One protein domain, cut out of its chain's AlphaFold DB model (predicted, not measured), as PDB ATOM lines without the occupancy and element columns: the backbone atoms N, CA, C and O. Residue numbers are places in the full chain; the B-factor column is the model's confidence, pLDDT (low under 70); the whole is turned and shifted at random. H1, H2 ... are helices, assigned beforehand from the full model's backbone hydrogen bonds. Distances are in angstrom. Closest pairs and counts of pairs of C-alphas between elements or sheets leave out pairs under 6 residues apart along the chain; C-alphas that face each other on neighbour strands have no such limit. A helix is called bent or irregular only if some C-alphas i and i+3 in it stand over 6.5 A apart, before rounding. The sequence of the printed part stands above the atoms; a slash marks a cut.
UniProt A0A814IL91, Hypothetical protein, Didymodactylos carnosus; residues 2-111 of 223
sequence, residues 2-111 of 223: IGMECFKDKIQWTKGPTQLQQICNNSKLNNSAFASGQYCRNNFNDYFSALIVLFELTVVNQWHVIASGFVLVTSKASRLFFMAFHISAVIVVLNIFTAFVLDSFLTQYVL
ATOM      1  N   ILE A   2      27.876 -14.224 104.562       93.25
ATOM      2  CA  ILE A   2      28.381 -13.777 105.886       93.25
ATOM      3  C   ILE A   2      27.251 -13.368 106.848       93.25
ATOM      4  O   ILE A   2      27.218 -13.821 107.984       93.25
ATOM      5  N   GLY A   3      26.284 -12.569 106.382       92.62
ATOM      6  CA  GLY A   3      25.146 -12.162 107.215       92.62
ATOM      7  C   GLY A   3      24.294 -13.332 107.723       92.62
ATOM      8  O   GLY A   3      23.822 -13.285 108.851       92.62
ATOM      9  N   MET A   4      24.148 -14.408 106.943       94.69
ATOM     10  CA  MET A   4      23.449 -15.609 107.409       94.69
ATOM     11  C   MET A   4      24.239 -16.269 108.532       94.69
ATOM     12  O   MET A   4      23.701 -16.414 109.615       94.69
ATOM     13  N   GLU A   5      25.536 -16.521 108.364       94.75
ATOM     14  CA  GLU A   5      26.362 -17.115 109.430       94.75
ATOM     15  C   GLU A   5      26.364 -16.291 110.731       94.75
ATOM     16  O   GLU A   5      26.336 -16.841 111.830       94.75
ATOM     17  N   CYS A   6      26.353 -14.958 110.633       93.25
ATOM     18  CA  CYS A   6      26.376 -14.088 111.812       93.25
ATOM     19  C   CYS A   6      25.003 -13.887 112.479       93.25
ATOM     20  O   CYS A   6      24.943 -13.661 113.692       93.25
ATOM     21  N   PHE A   7      23.909 -13.912 111.710       95.00
ATOM     22  CA  PHE A   7      22.584 -13.473 112.170       95.00
ATOM     23  C   PHE A   7      21.489 -14.543 112.063       95.00
ATOM     24  O   PHE A   7      20.330 -14.240 112.367       95.00
ATOM     25  N   LYS A   8      21.835 -15.780 111.686       94.12
ATOM     26  CA  LYS A   8      20.891 -16.901 111.603       94.12
ATOM     27  C   LYS A   8      20.145 -17.109 112.918       94.12
ATOM     28  O   LYS A   8      20.747 -17.098 113.995       94.12
ATOM     29  N   ASP A   9      18.832 -17.283 112.814       93.44
ATOM     30  CA  ASP A   9      17.903 -17.596 113.904       93.44
ATOM     31  C   ASP A   9      17.888 -16.580 115.059       93.44
ATOM     32  O   ASP A   9      17.359 -16.849 116.136       93.44
ATOM     33  N   LYS A  10      18.441 -15.375 114.862       92.06
ATOM     34  CA  LYS A  10      18.413 -14.310 115.882       92.06
ATOM     35  C   LYS A  10      17.096 -13.543 115.910       92.06
ATOM     36  O   LYS A  10      16.747 -12.979 116.950       92.06
ATOM     37  N   ILE A  11      16.408 -13.504 114.773       93.62
ATOM     38  CA  ILE A  11      15.130 -12.826 114.572       93.62
ATOM     39  C   ILE A  11      14.240 -13.793 113.804       93.62
ATOM     40  O   ILE A  11      14.617 -14.277 112.735       93.62
ATOM     41  N   GLN A  12      13.066 -14.082 114.349       91.69
ATOM     42  CA  GLN A  12      12.077 -14.921 113.684       91.69
ATOM     43  C   GLN A  12      10.736 -14.212 113.733       91.69
ATOM     44  O   GLN A  12      10.307 -13.740 114.784       91.69
ATOM     45  N   TRP A  13      10.083 -14.122 112.584       89.81
ATOM     46  CA  TRP A  13       8.752 -13.551 112.509       89.81
ATOM     47  C   TRP A  13       7.721 -14.584 112.948       89.81
ATOM     48  O   TRP A  13       7.648 -15.676 112.385       89.81
ATOM     49  N   THR A  14       6.884 -14.214 113.911       85.44
ATOM     50  CA  THR A  14       5.662 -14.947 114.231       85.44
ATOM     51  C   THR A  14       4.463 -14.008 114.220       85.44
ATOM     52  O   THR A  14       4.556 -12.806 114.509       85.44
ATOM     53  N   LYS A  15       3.308 -14.563 113.843       79.94
ATOM     54  CA  LYS A  15       2.038 -13.843 113.879       79.94
ATOM     55  C   LYS A  15       1.658 -13.606 115.340       79.94
ATOM     56  O   LYS A  15       1.561 -14.560 116.109       79.94
ATOM     57  N   GLY A  16       1.477 -12.345 115.727       75.00
ATOM     58  CA  GLY A  16       1.017 -12.003 117.065       75.00
ATOM     59  C   GLY A  16      -0.485 -12.245 117.253       75.00
ATOM     60  O   GLY A  16      -1.180 -12.675 116.327       75.00
ATOM     61  N   PRO A  17      -1.004 -11.965 118.460       74.44
ATOM     62  CA  PRO A  17      -2.397 -12.234 118.819       74.44
ATOM     63  C   PRO A  17      -3.400 -11.388 118.020       74.44
ATOM     64  O   PRO A  17      -4.553 -11.777 117.862       74.44
ATOM     65  N   THR A  18      -2.966 -10.250 117.476       73.94
ATOM     66  CA  THR A  18      -3.755  -9.404 116.575       73.94
ATOM     67  C   THR A  18      -3.068  -9.305 115.213       73.94
ATOM     68  O   THR A  18      -1.850  -9.429 115.113       73.94
ATOM     69  N   GLN A  19      -3.835  -9.055 114.145       64.94
ATOM     70  CA  GLN A  19      -3.306  -8.973 112.769       64.94
ATOM     71  C   GLN A  19      -2.237  -7.874 112.587       64.94
ATOM     72  O   GLN A  19      -1.439  -7.946 111.659       64.94
ATOM     73  N   LEU A  20      -2.214  -6.872 113.472       65.06
ATOM     74  CA  LEU A  20      -1.297  -5.728 113.422       65.06
ATOM     75  C   LEU A  20      -0.047  -5.905 114.297       65.06
ATOM     76  O   LEU A  20       0.902  -5.129 114.176       65.06
ATOM     77  N   GLN A  21      -0.031  -6.915 115.167       69.25
ATOM     78  CA  GLN A  21       1.058  -7.151 116.102       69.25
ATOM     79  C   GLN A  21       1.900  -8.322 115.598       69.25
ATOM     80  O   GLN A  21       1.408  -9.434 115.428       69.25
ATOM     81  N   GLN A  22       3.180  -8.073 115.344       75.50
ATOM     82  CA  GLN A  22       4.145  -9.118 115.013       75.50
ATOM     83  C   GLN A  22       5.118  -9.315 116.167       75.50
ATOM     84  O   GLN A  22       5.443  -8.367 116.883       75.50
ATOM     85  N   ILE A  23       5.567 -10.551 116.348       81.50
ATOM     86  CA  ILE A  23       6.494 -10.917 117.413       81.50
ATOM     87  C   ILE A  23       7.795 -11.367 116.743       81.50
ATOM     88  O   ILE A  23       7.787 -12.228 115.869       81.50
ATOM     89  N   CYS A  24       8.920 -10.763 117.138       86.50
ATOM     90  CA  CYS A  24      10.250 -11.056 116.580       86.50
ATOM     91  C   CYS A  24      10.938 -12.283 117.229       86.50
ATOM     92  O   CYS A  24      12.130 -12.504 117.013       86.50
ATOM     93  N   ASN A  25      10.213 -13.030 118.073       86.69
ATOM     94  CA  ASN A  25      10.686 -14.169 118.873       86.69
ATOM     95  C   ASN A  25      12.008 -13.912 119.638       86.69
ATOM     96  O   ASN A  25      12.841 -14.802 119.793       86.69
ATOM     97  N   ASN A  26      12.231 -12.674 120.092       89.06
ATOM     98  CA  ASN A  26      13.427 -12.287 120.838       89.06
ATOM     99  C   ASN A  26      13.108 -11.151 121.817       89.06
ATOM    100  O   ASN A  26      12.721 -10.058 121.401       89.06
ATOM    101  N   SER A  27      13.307 -11.387 123.118       89.81
ATOM    102  CA  SER A  27      12.983 -10.414 124.171       89.81
ATOM    103  C   SER A  27      13.812  -9.131 124.089       89.81
ATOM    104  O   SER A  27      13.332  -8.078 124.497       89.81
ATOM    105  N   LYS A  28      15.018  -9.178 123.499       91.06
ATOM    106  CA  LYS A  28      15.875  -7.994 123.309       91.06
ATOM    107  C   LYS A  28      15.309  -6.988 122.303       91.06
ATOM    108  O   LYS A  28      15.762  -5.848 122.267       91.06
ATOM    109  N   LEU A  29      14.349  -7.411 121.479       90.25
ATOM    110  CA  LEU A  29      13.675  -6.557 120.503       90.25
ATOM    111  C   LEU A  29      12.361  -5.973 121.030       90.25
ATOM    112  O   LEU A  29      11.775  -5.127 120.350       90.25
ATOM    113  N   ASN A  30      11.906  -6.371 122.223       85.62
ATOM    114  CA  ASN A  30      10.693  -5.816 122.816       85.62
ATOM    115  C   ASN A  30      10.841  -4.298 122.990       85.62
ATOM    116  O   ASN A  30      11.845  -3.822 123.516       85.62
ATOM    117  N   ASN A  31       9.835  -3.546 122.535       85.75
ATOM    118  CA  ASN A  31       9.806  -2.075 122.545       85.75
ATOM    119  C   ASN A  31      10.936  -1.395 121.748       85.75
ATOM    120  O   ASN A  31      11.207  -0.211 121.940       85.75
ATOM    121  N   SER A  32      11.606  -2.119 120.847       91.19
ATOM    122  CA  SER A  32      12.567  -1.517 119.923       91.19
ATOM    123  C   SER A  32      11.860  -0.911 118.709       91.19
ATOM    124  O   SER A  32      10.846  -1.435 118.243       91.19
ATOM    125  N   ALA A  33      12.450   0.134 118.122       91.81
ATOM    126  CA  ALA A  33      11.982   0.700 116.853       91.81
ATOM    127  C   ALA A  33      11.938  -0.345 115.720       91.81
ATOM    128  O   ALA A  33      11.136  -0.224 114.802       91.81
ATOM    129  N   PHE A  34      12.757  -1.397 115.811       92.88
ATOM    130  CA  PHE A  34      12.740  -2.521 114.880       92.88
ATOM    131  C   PHE A  34      11.426  -3.317 114.956       92.88
ATOM    132  O   PHE A  34      10.795  -3.579 113.933       92.88
ATOM    133  N   ALA A  35      10.984  -3.664 116.168       90.25
ATOM    134  CA  ALA A  35       9.728  -4.386 116.372       90.25
ATOM    135  C   ALA A  35       8.505  -3.496 116.088       90.25
ATOM    136  O   ALA A  35       7.571  -3.934 115.417       90.25
ATOM    137  N   SER A  36       8.529  -2.234 116.536       89.44
ATOM    138  CA  SER A  36       7.463  -1.257 116.262       89.44
ATOM    139  C   SER A  36       7.337  -0.926 114.773       89.44
ATOM    140  O   SER A  36       6.230  -0.743 114.280       89.44
ATOM    141  N   GLY A  37       8.461  -0.894 114.054       88.31
ATOM    142  CA  GLY A  37       8.534  -0.671 112.609       88.31
ATOM    143  C   GLY A  37       8.197  -1.897 111.764       88.31
ATOM    144  O   GLY A  37       8.391  -1.869 110.556       88.31
ATOM    145  N   GLN A  38       7.691  -2.969 112.381       89.81
ATOM    146  CA  GLN A  38       7.214  -4.152 111.676       89.81
ATOM    147  C   GLN A  38       8.290  -4.913 110.867       89.81
ATOM    148  O   GLN A  38       7.970  -5.634 109.920       89.81
ATOM    149  N   TYR A  39       9.555  -4.829 111.292       92.12
ATOM    150  CA  TYR A  39      10.700  -5.403 110.579       92.12
ATOM    151  C   TYR A  39      11.042  -6.855 110.961       92.12
ATOM    152  O   TYR A  39      12.057  -7.368 110.504       92.12
ATOM    153  N   CYS A  40      10.238  -7.581 111.751       91.62
ATOM    154  CA  CYS A  40      10.604  -8.951 112.163       91.62
ATOM    155  C   CYS A  40      10.701  -9.937 110.981       91.62
ATOM    156  O   CYS A  40      11.355 -10.974 111.099       91.62
ATOM    157  N   ARG A  41      10.061  -9.628 109.842       91.44
ATOM    158  CA  ARG A  41      10.205 -10.398 108.592       91.44
ATOM    159  C   ARG A  41      11.601 -10.282 107.980       91.44
ATOM    160  O   ARG A  41      12.022 -11.202 107.286       91.44
ATOM    161  N   ASN A  42      12.330  -9.220 108.300       94.38
ATOM    162  CA  ASN A  42      13.674  -8.973 107.807       94.38
ATOM    163  C   ASN A  42      14.674  -9.748 108.660       94.38
ATOM    164  O   ASN A  42      15.164  -9.264 109.681       94.38
ATOM    165  N   ASN A  43      14.952 -10.979 108.246       94.56
ATOM    166  CA  ASN A  43      15.862 -11.893 108.924       94.56
ATOM    167  C   ASN A  43      16.867 -12.515 107.939       94.56
ATOM    168  O   ASN A  43      16.695 -12.452 106.723       94.56
ATOM    169  N   PHE A  44      17.914 -13.132 108.485       96.31
ATOM    170  CA  PHE A  44      18.952 -13.830 107.725       96.31
ATOM    171  C   PHE A  44      18.856 -15.357 107.894       96.31
ATOM    172  O   PHE A  44      19.878 -16.042 107.905       96.31
ATOM    173  N   ASN A  45      17.646 -15.895 108.077       95.06
ATOM    174  CA  ASN A  45      17.457 -17.331 108.318       95.06
ATOM    175  C   ASN A  45      17.585 -18.136 107.018       95.06
ATOM    176  O   ASN A  45      18.184 -19.211 107.016       95.06
ATOM    177  N   ASP A  46      17.107 -17.557 105.912       94.44
ATOM    178  CA  ASP A  46      17.128 -18.142 104.574       94.44
ATOM    179  C   ASP A  46      17.832 -17.226 103.573       94.44
ATOM    180  O   ASP A  46      17.869 -16.003 103.737       94.44
ATOM    181  N   TYR A  47      18.318 -17.808 102.476       94.31
ATOM    182  CA  TYR A  47      18.990 -17.067 101.406       94.31
ATOM    183  C   TYR A  47      18.119 -15.952 100.810       94.31
ATOM    184  O   TYR A  47      18.576 -14.819 100.668       94.31
ATOM    185  N   PHE A  48      16.851 -16.246 100.506       94.62
ATOM    186  CA  PHE A  48      15.933 -15.265  99.922       94.62
ATOM    187  C   PHE A  48      15.555 -14.160 100.908       94.62
ATOM    188  O   PHE A  48      15.580 -12.986 100.543       94.62
ATOM    189  N   SER A  49      15.282 -14.513 102.165       93.94
ATOM    190  CA  SER A  49      15.023 -13.540 103.231       93.94
ATOM    191  C   SER A  49      16.223 -12.605 103.408       93.94
ATOM    192  O   SER A  49      16.062 -11.388 103.405       93.94
ATOM    193  N   ALA A  50      17.442 -13.156 103.433       95.56
ATOM    194  CA  ALA A  50      18.672 -12.374 103.496       95.56
ATOM    195  C   ALA A  50      18.834 -11.428 102.295       95.56
ATOM    196  O   ALA A  50      19.237 -10.282 102.482       95.56
ATOM    197  N   LEU A  51      18.513 -11.869 101.073       95.62
ATOM    198  CA  LEU A  51      18.547 -11.004  99.888       95.62
ATOM    199  C   LEU A  51      17.576  -9.827 100.004       95.62
ATOM    200  O   LEU A  51      17.961  -8.711  99.668       95.62
ATOM    201  N   ILE A  52      16.363 -10.054 100.515       95.19
ATOM    202  CA  ILE A  52      15.382  -8.984 100.748       95.19
ATOM    203  C   ILE A  52      15.939  -7.969 101.749       95.19
ATOM    204  O   ILE A  52      15.922  -6.773 101.469       95.19
ATOM    205  N   VAL A  53      16.519  -8.426 102.866       95.25
ATOM    206  CA  VAL A  53      17.149  -7.517 103.840       95.25
ATOM    207  C   VAL A  53      18.267  -6.700 103.197       95.25
ATOM    208  O   VAL A  53      18.335  -5.491 103.393       95.25
ATOM    209  N   LEU A  54      19.147  -7.336 102.420       95.62
ATOM    210  CA  LEU A  54      20.238  -6.633 101.744       95.62
ATOM    211  C   LEU A  54      19.711  -5.626 100.713       95.62
ATOM    212  O   LEU A  54      20.240  -4.521 100.637       95.62
ATOM    213  N   PHE A  55      18.652  -5.963  99.977       95.00
ATOM    214  CA  PHE A  55      17.991  -5.050  99.048       95.00
ATOM    215  C   PHE A  55      17.375  -3.844  99.772       95.00
ATOM    216  O   PHE A  55      17.627  -2.702  99.393       95.00
ATOM    217  N   GLU A  56      16.650  -4.052 100.867       94.81
ATOM    218  CA  GLU A  56      16.105  -2.944 101.660       94.81
ATOM    219  C   GLU A  56      17.213  -2.045 102.225       94.81
ATOM    220  O   GLU A  56      17.096  -0.819 102.208       94.81
ATOM    221  N   LEU A  57      18.339  -2.633 102.641       95.44
ATOM    222  CA  LEU A  57      19.516  -1.875 103.065       95.44
ATOM    223  C   LEU A  57      20.146  -1.073 101.915       95.44
ATOM    224  O   LEU A  57      20.695  -0.001 102.177       95.44
ATOM    225  N   THR A  58      20.053  -1.538 100.659       95.75
ATOM    226  CA  THR A  58      20.527  -0.755  99.502       95.75
ATOM    227  C   THR A  58      19.669   0.463  99.191       95.75
ATOM    228  O   THR A  58      20.200   1.457  98.708       95.75
ATOM    229  N   VAL A  59      18.374   0.429  99.523       94.12
ATOM    230  CA  VAL A  59      17.461   1.572  99.346       94.12
ATOM    231  C   VAL A  59      17.758   2.692 100.356       94.12
ATOM    232  O   VAL A  59      17.310   3.820 100.182       94.12
ATOM    233  N   VAL A  60      18.542   2.413 101.406       94.19
ATOM    234  CA  VAL A  60      18.954   3.374 102.452       94.19
ATOM    235  C   VAL A  60      17.788   3.895 103.305       94.19
ATOM    236  O   VAL A  60      17.996   4.598 104.288       94.19
ATOM    237  N   ASN A  61      16.542   3.529 103.030       93.44
ATOM    238  CA  ASN A  61      15.435   3.969 103.867       93.44
ATOM    239  C   ASN A  61      15.415   3.195 105.195       93.44
ATOM    240  O   ASN A  61      15.400   1.968 105.199       93.44
ATOM    241  N   GLN A  62      15.414   3.907 106.328       93.12
ATOM    242  CA  GLN A  62      15.363   3.330 107.683       93.12
ATOM    243  C   GLN A  62      16.418   2.246 107.974       93.12
ATOM    244  O   GLN A  62      16.285   1.469 108.925       93.12
ATOM    245  N   TRP A  63      17.519   2.224 107.220       94.62
ATOM    246  CA  TRP A  63      18.559   1.201 107.341       94.62
ATOM    247  C   TRP A  63      19.177   1.161 108.750       94.62
ATOM    248  O   TRP A  63      19.512   0.094 109.262       94.62
ATOM    249  N   HIS A  64      19.257   2.317 109.418       94.62
ATOM    250  CA  HIS A  64      19.719   2.438 110.800       94.62
ATOM    251  C   HIS A  64      18.833   1.679 111.795       94.62
ATOM    252  O   HIS A  64      19.345   1.160 112.789       94.62
ATOM    253  N   VAL A  65      17.521   1.605 111.545       95.31
ATOM    254  CA  VAL A  65      16.568   0.878 112.397       95.31
ATOM    255  C   VAL A  65      16.792  -0.623 112.248       95.31
ATOM    256  O   VAL A  65      16.913  -1.322 113.255       95.31
ATOM    257  N   ILE A  66      16.952  -1.094 111.006       94.56
ATOM    258  CA  ILE A  66      17.287  -2.489 110.694       94.56
ATOM    259  C   ILE A  66      18.620  -2.869 111.355       94.56
ATOM    260  O   ILE A  66      18.677  -3.816 112.141       94.56
ATOM    261  N   ALA A  67      19.672  -2.076 111.132       95.56
ATOM    262  CA  ALA A  67      20.988  -2.297 111.730       95.56
ATOM    263  C   ALA A  67      20.937  -2.300 113.268       95.56
ATOM    264  O   ALA A  67      21.545  -3.156 113.914       95.56
ATOM    265  N   SER A  68      20.183  -1.378 113.871       95.25
ATOM    266  CA  SER A  68      20.019  -1.313 115.328       95.25
ATOM    267  C   SER A  68      19.308  -2.547 115.883       95.25
ATOM    268  O   SER A  68      19.724  -3.054 116.924       95.25
ATOM    269  N   GLY A  69      18.303  -3.081 115.181       94.62
ATOM    270  CA  GLY A  69      17.647  -4.339 115.547       94.62
ATOM    271  C   GLY A  69      18.633  -5.507 115.619       94.62
ATOM    272  O   GLY A  69      18.720  -6.192 116.639       94.62
ATOM    273  N   PHE A  70      19.466  -5.677 114.590       95.31
ATOM    274  CA  PHE A  70      20.485  -6.730 114.576       95.31
ATOM    275  C   PHE A  70      21.563  -6.551 115.651       95.31
ATOM    276  O   PHE A  70      22.036  -7.530 116.231       95.31
ATOM    277  N   VAL A  71      21.924  -5.308 115.973       95.81
ATOM    278  CA  VAL A  71      22.873  -4.986 117.050       95.81
ATOM    279  C   VAL A  71      22.323  -5.356 118.426       95.81
ATOM    280  O   VAL A  71      23.077  -5.861 119.257       95.81
ATOM    281  N   LEU A  72      21.024  -5.151 118.667       94.69
ATOM    282  CA  LEU A  72      20.379  -5.525 119.930       94.69
ATOM    283  C   LEU A  72      20.414  -7.040 120.162       94.69
ATOM    284  O   LEU A  72      20.682  -7.486 121.278       94.69
ATOM    285  N   VAL A  73      20.184  -7.844 119.120       93.88
ATOM    286  CA  VAL A  73      20.127  -9.311 119.253       93.88
ATOM    287  C   VAL A  73      21.495  -9.993 119.266       93.88
ATOM    288  O   VAL A  73      21.615 -11.081 119.829       93.88
ATOM    289  N   THR A  74      22.529  -9.357 118.703       93.06
ATOM    290  CA  THR A  74      23.889  -9.918 118.614       93.06
ATOM    291  C   THR A  74      24.899  -9.189 119.501       93.06
ATOM    292  O   THR A  74      25.125  -9.600 120.637       93.06
ATOM    293  N   SER A  75      25.540  -8.136 118.988       93.12
ATOM    294  CA  SER A  75      26.558  -7.350 119.683       93.12
ATOM    295  C   SER A  75      26.713  -5.959 119.054       93.12
ATOM    296  O   SER A  75      26.308  -5.721 117.915       93.12
ATOM    297  N   LYS A  76      27.379  -5.036 119.763       93.50
ATOM    298  CA  LYS A  76      27.722  -3.706 119.223       93.50
ATOM    299  C   LYS A  76      28.654  -3.778 118.004       93.50
ATOM    300  O   LYS A  76      28.577  -2.894 117.153       93.50
ATOM    301  N   ALA A  77      29.483  -4.823 117.894       92.19
ATOM    302  CA  ALA A  77      30.404  -5.016 116.773       92.19
ATOM    303  C   ALA A  77      29.669  -5.238 115.441       92.19
ATOM    304  O   ALA A  77      30.170  -4.847 114.390       92.19
ATOM    305  N   SER A  78      28.436  -5.752 115.481       93.81
ATOM    306  CA  SER A  78      27.589  -5.955 114.300       93.81
ATOM    307  C   SER A  78      27.293  -4.657 113.543       93.81
ATOM    308  O   SER A  78      27.002  -4.706 112.353       93.81
ATOM    309  N   ARG A  79      27.441  -3.482 114.180       94.69
ATOM    310  CA  ARG A  79      27.375  -2.183 113.486       94.69
ATOM    311  C   ARG A  79      28.378  -2.094 112.342       94.69
ATOM    312  O   ARG A  79      28.034  -1.552 111.299       94.69
ATOM    313  N   LEU A  80      29.581  -2.649 112.520       95.31
ATOM    314  CA  LEU A  80      30.635  -2.623 111.504       95.31
ATOM    315  C   LEU A  80      30.219  -3.376 110.241       95.31
ATOM    316  O   LEU A  80      30.519  -2.911 109.150       95.31
ATOM    317  N   PHE A  81      29.474  -4.478 110.373       95.12
ATOM    318  CA  PHE A  81      28.939  -5.210 109.224       95.12
ATOM    319  C   PHE A  81      27.992  -4.335 108.390       95.12
ATOM    320  O   PHE A  81      28.182  -4.205 107.184       95.12
ATOM    321  N   PHE A  82      27.012  -3.684 109.029       95.88
ATOM    322  CA  PHE A  82      26.062  -2.817 108.319       95.88
ATOM    323  C   PHE A  82      26.738  -1.572 107.737       95.88
ATOM    324  O   PHE A  82      26.416  -1.178 106.620       95.88
ATOM    325  N   MET A  83      27.713  -0.994 108.445       95.94
ATOM    326  CA  MET A  83      28.495   0.137 107.939       95.94
ATOM    327  C   MET A  83      29.342  -0.251 106.725       95.94
ATOM    328  O   MET A  83      29.340   0.459 105.723       95.94
ATOM    329  N   ALA A  84      30.038  -1.387 106.794       96.00
ATOM    330  CA  ALA A  84      30.849  -1.888 105.691       96.00
ATOM    331  C   ALA A  84      29.978  -2.223 104.473       96.00
ATOM    332  O   ALA A  84      30.331  -1.862 103.349       96.00
ATOM    333  N   PHE A  85      28.813  -2.845 104.686       96.00
ATOM    334  CA  PHE A  85      27.848  -3.097 103.618       96.00
ATOM    335  C   PHE A  85      27.359  -1.790 102.983       96.00
ATOM    336  O   PHE A  85      27.363  -1.670 101.763       96.00
ATOM    337  N   HIS A  86      27.005  -0.788 103.788       95.75
ATOM    338  CA  HIS A  86      26.555   0.505 103.280       95.75
ATOM    339  C   HIS A  86      27.639   1.204 102.442       95.75
ATOM    340  O   HIS A  86      27.376   1.644 101.327       95.75
ATOM    341  N   ILE A  87      28.884   1.239 102.924       96.94
ATOM    342  CA  ILE A  87      29.996   1.843 102.177       96.94
ATOM    343  C   ILE A  87      30.241   1.098 100.859       96.94
ATOM    344  O   ILE A  87      30.325   1.715  99.803       96.94
ATOM    345  N   SER A  88      30.327  -0.229 100.896       96.88
ATOM    346  CA  SER A  88      30.635  -1.026  99.703       96.88
ATOM    347  C   SER A  88      29.485  -1.072  98.691       96.88
ATOM    348  O   SER A  88      29.681  -0.734  97.529       96.88
ATOM    349  N   ALA A  89      28.281  -1.464  99.100       95.56
ATOM    350  CA  ALA A  89      27.166  -1.684  98.181       95.56
ATOM    351  C   ALA A  89      26.466  -0.380  97.771       95.56
ATOM    352  O   ALA A  89      26.165  -0.184  96.596       95.56
ATOM    353  N   VAL A  90      26.215   0.523  98.723       95.31
ATOM    354  CA  VAL A  90      25.475   1.765  98.448       95.31
ATOM    355  C   VAL A  90      26.415   2.848  97.944       95.31
ATOM    356  O   VAL A  90      26.190   3.415  96.886       95.31
ATOM    357  N   ILE A  91      27.486   3.150  98.675       95.94
ATOM    358  CA  ILE A  91      28.327   4.296  98.310       95.94
ATOM    359  C   ILE A  91      29.235   3.964  97.125       95.94
ATOM    360  O   ILE A  91      29.419   4.808  96.255       95.94
ATOM    361  N   VAL A  92      29.815   2.766  97.058       97.75
ATOM    362  CA  VAL A  92      30.740   2.422  95.968       97.75
ATOM    363  C   VAL A  92      29.992   1.814  94.782       97.75
ATOM    364  O   VAL A  92      29.989   2.399  93.702       97.75
ATOM    365  N   VAL A  93      29.335   0.666  94.963       97.12
ATOM    366  CA  VAL A  93      28.747  -0.085  93.838       97.12
ATOM    367  C   VAL A  93      27.601   0.675  93.168       97.12
ATOM    368  O   VAL A  93      27.624   0.816  91.946       97.12
ATOM    369  N   LEU A  94      26.630   1.196  93.930       96.19
ATOM    370  CA  LEU A  94      25.496   1.916  93.339       96.19
ATOM    371  C   LEU A  94      25.955   3.179  92.602       96.19
ATOM    372  O   LEU A  94      25.510   3.410  91.485       96.19
ATOM    373  N   ASN A  95      26.887   3.952  93.167       95.69
ATOM    374  CA  ASN A  95      27.385   5.158  92.501       95.69
ATOM    375  C   ASN A  95      28.182   4.842  91.232       95.69
ATOM    376  O   ASN A  95      28.021   5.544  90.237       95.69
ATOM    377  N   ILE A  96      29.003   3.784  91.228       97.56
ATOM    378  CA  ILE A  96      29.692   3.331  90.009       97.56
ATOM    379  C   ILE A  96      28.669   2.908  88.950       97.56
ATOM    380  O   ILE A  96      28.781   3.307  87.793       97.56
ATOM    381  N   PHE A  97      27.649   2.144  89.344       97.44
ATOM    382  CA  PHE A  97      26.580   1.724  88.443       97.44
ATOM    383  C   PHE A  97      25.807   2.924  87.874       97.44
ATOM    384  O   PHE A  97      25.625   3.021  86.662       97.44
ATOM    385  N   THR A  98      25.404   3.875  88.718       96.69
ATOM    386  CA  THR A  98      24.717   5.098  88.287       96.69
ATOM    387  C   THR A  98      25.595   5.936  87.365       96.69
ATOM    388  O   THR A  98      25.106   6.397  86.337       96.69
ATOM    389  N   ALA A  99      26.884   6.101  87.673       97.56
ATOM    390  CA  ALA A  99      27.816   6.825  86.814       97.56
ATOM    391  C   ALA A  99      27.937   6.170  85.430       97.56
ATOM    392  O   ALA A  99      27.842   6.860  84.420       97.56
ATOM    393  N   PHE A 100      28.060   4.842  85.379       97.69
ATOM    394  CA  PHE A 100      28.111   4.087  84.127       97.69
ATOM    395  C   PHE A 100      26.838   4.252  83.281       97.69
ATOM    396  O   PHE A 100      26.899   4.469  82.068       97.69
ATOM    397  N   VAL A 101      25.671   4.181  83.924       97.31
ATOM    398  CA  VAL A 101      24.379   4.371  83.258       97.31
ATOM    399  C   VAL A 101      24.250   5.801  82.723       97.31
ATOM    400  O   VAL A 101      23.866   5.989  81.569       97.31
ATOM    401  N   LEU A 102      24.611   6.807  83.524       97.50
ATOM    402  CA  LEU A 102      24.595   8.208  83.104       97.50
ATOM    403  C   LEU A 102      25.544   8.464  81.931       97.50
ATOM    404  O   LEU A 102      25.133   9.114  80.977       97.50
ATOM    405  N   ASP A 103      26.766   7.933  81.961       96.88
ATOM    406  CA  ASP A 103      27.741   8.086  80.874       96.88
ATOM    407  C   ASP A 103      27.238   7.467  79.561       96.88
ATOM    408  O   ASP A 103      27.312   8.082  78.493       96.88
ATOM    409  N   SER A 104      26.606   6.293  79.652       95.56
ATOM    410  CA  SER A 104      25.980   5.628  78.505       95.56
ATOM    411  C   SER A 104      24.866   6.484  77.890       95.56
ATOM    412  O   SER A 104      24.825   6.675  76.671       95.56
ATOM    413  N   PHE A 105      23.981   7.046  78.720       95.56
ATOM    414  CA  PHE A 105      22.903   7.919  78.248       95.56
ATOM    415  C   PHE A 105      23.417   9.260  77.720       95.56
ATOM    416  O   PHE A 105      22.942   9.723  76.685       95.56
ATOM    417  N   LEU A 106      24.398   9.876  78.384       94.81
ATOM    418  CA  LEU A 106      25.010  11.131  77.948       94.81
ATOM    419  C   LEU A 106      25.713  10.964  76.604       94.81
ATOM    420  O   LEU A 106      25.524  11.791  75.712       94.81
ATOM    421  N   THR A 107      26.453   9.873  76.424       93.81
ATOM    422  CA  THR A 107      27.102   9.546  75.152       93.81
ATOM    423  C   THR A 107      26.071   9.444  74.033       93.81
ATOM    424  O   THR A 107      26.208  10.097  72.997       93.81
ATOM    425  N   GLN A 108      24.984   8.698  74.245       91.69
ATOM    426  CA  GLN A 108      23.918   8.584  73.246       91.69
ATOM    427  C   GLN A 108      23.193   9.910  72.995       91.69
ATOM    428  O   GLN A 108      22.885  10.228  71.845       91.69
ATOM    429  N   TYR A 109      22.946  10.705  74.036       92.50
ATOM    430  CA  TYR A 109      22.333  12.026  73.918       92.50
ATOM    431  C   TYR A 109      23.195  12.982  73.082       92.50
ATOM    432  O   TYR A 109      22.693  13.625  72.158       92.50
ATOM    433  N   VAL A 110      24.505  13.036  73.346       90.25
ATOM    434  CA  VAL A 110      25.456  13.859  72.584       90.25
ATOM    435  C   VAL A 110      25.524  13.397  71.133       90.25
ATOM    436  O   VAL A 110      25.419  14.228  70.233       90.25
ATOM    437  N   LEU A 111      25.622  12.089  70.886       87.62
ATOM    438  CA  LEU A 111      25.611  11.539  69.529       87.62
ATOM    439  C   LEU A 111      24.304  11.853  68.792       87.62
ATOM    440  O   LEU A 111      24.339  12.187  67.613       87.62
TER     441      LEU A 111
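Overview. This is residues 2 to 111 of the 223 residues of the protein "Hypothetical protein" of Didymodactylos carnosus (UniProt A0A814IL91). A long helix, H5, starts in a small head of short helices and loops, and its residues 95 to 111 stick out as a handle. In the head H4 folds back beside the first part of H5 as a helical hairpin, H3 meets H5 steeply with its last residues, and the loop around Pro 17 makes the end opposite the handle. The printed part has 110 residues with five named helices, H1 to H5 in order, and no named strand: all helix. It is loose, with a radius of gyration of the C-alphas of 17.2 A, and elongated, spanning 61 by 32 by 23 A.

Along the chain. H5, residues 78 to 111, measures 48.1 A and ends at C-alpha 111 (25.611, 11.539, 69.529). It is neither bent nor irregular, but only just: C-alphas 91 and 94 are 6.2 A apart. H4 is residues 63 to 73, 16.0 A; H3 is residues 47 to 58, 16.5 A. H2 is residues 33 to 36; H1, residues 2 to 7, begins at C-alpha 2 (28.381, -13.777, 105.886).

Arrangement. H5 touches H4 with residues 78 to 82 alone, at a shallow tilt of 22 degrees, opposite ways; the closest C-alphas, of Val 71 and Ser 78, are 5.5 A apart. H3 touches H5 at 69 degrees, a steep tilt only just short of perpendicular, closest at the C-alphas of Thr 58 and Val 90, 5.7 A. H2 touches H4, closest at the C-alphas of Phe 34 and Gly 69, 5.3 A. H1 only just touches H3, with 3 pairs of C-alphas within 8 A, closest at Met 4 and Ala 50, 7.0 A. Every O i to N i+4 pair is within hydrogen-bond range in H1, H3 and H4, and 26 of 30 in H5; H2 is too short for one.

Size, cuts and confidence. The C-alphas of Pro 17 and Leu 111, the two farthest apart, are 61.5 A apart. The printed part has no cut. The link H1 to H2 is long; pLDDT is under 70 at residues 19 to 21.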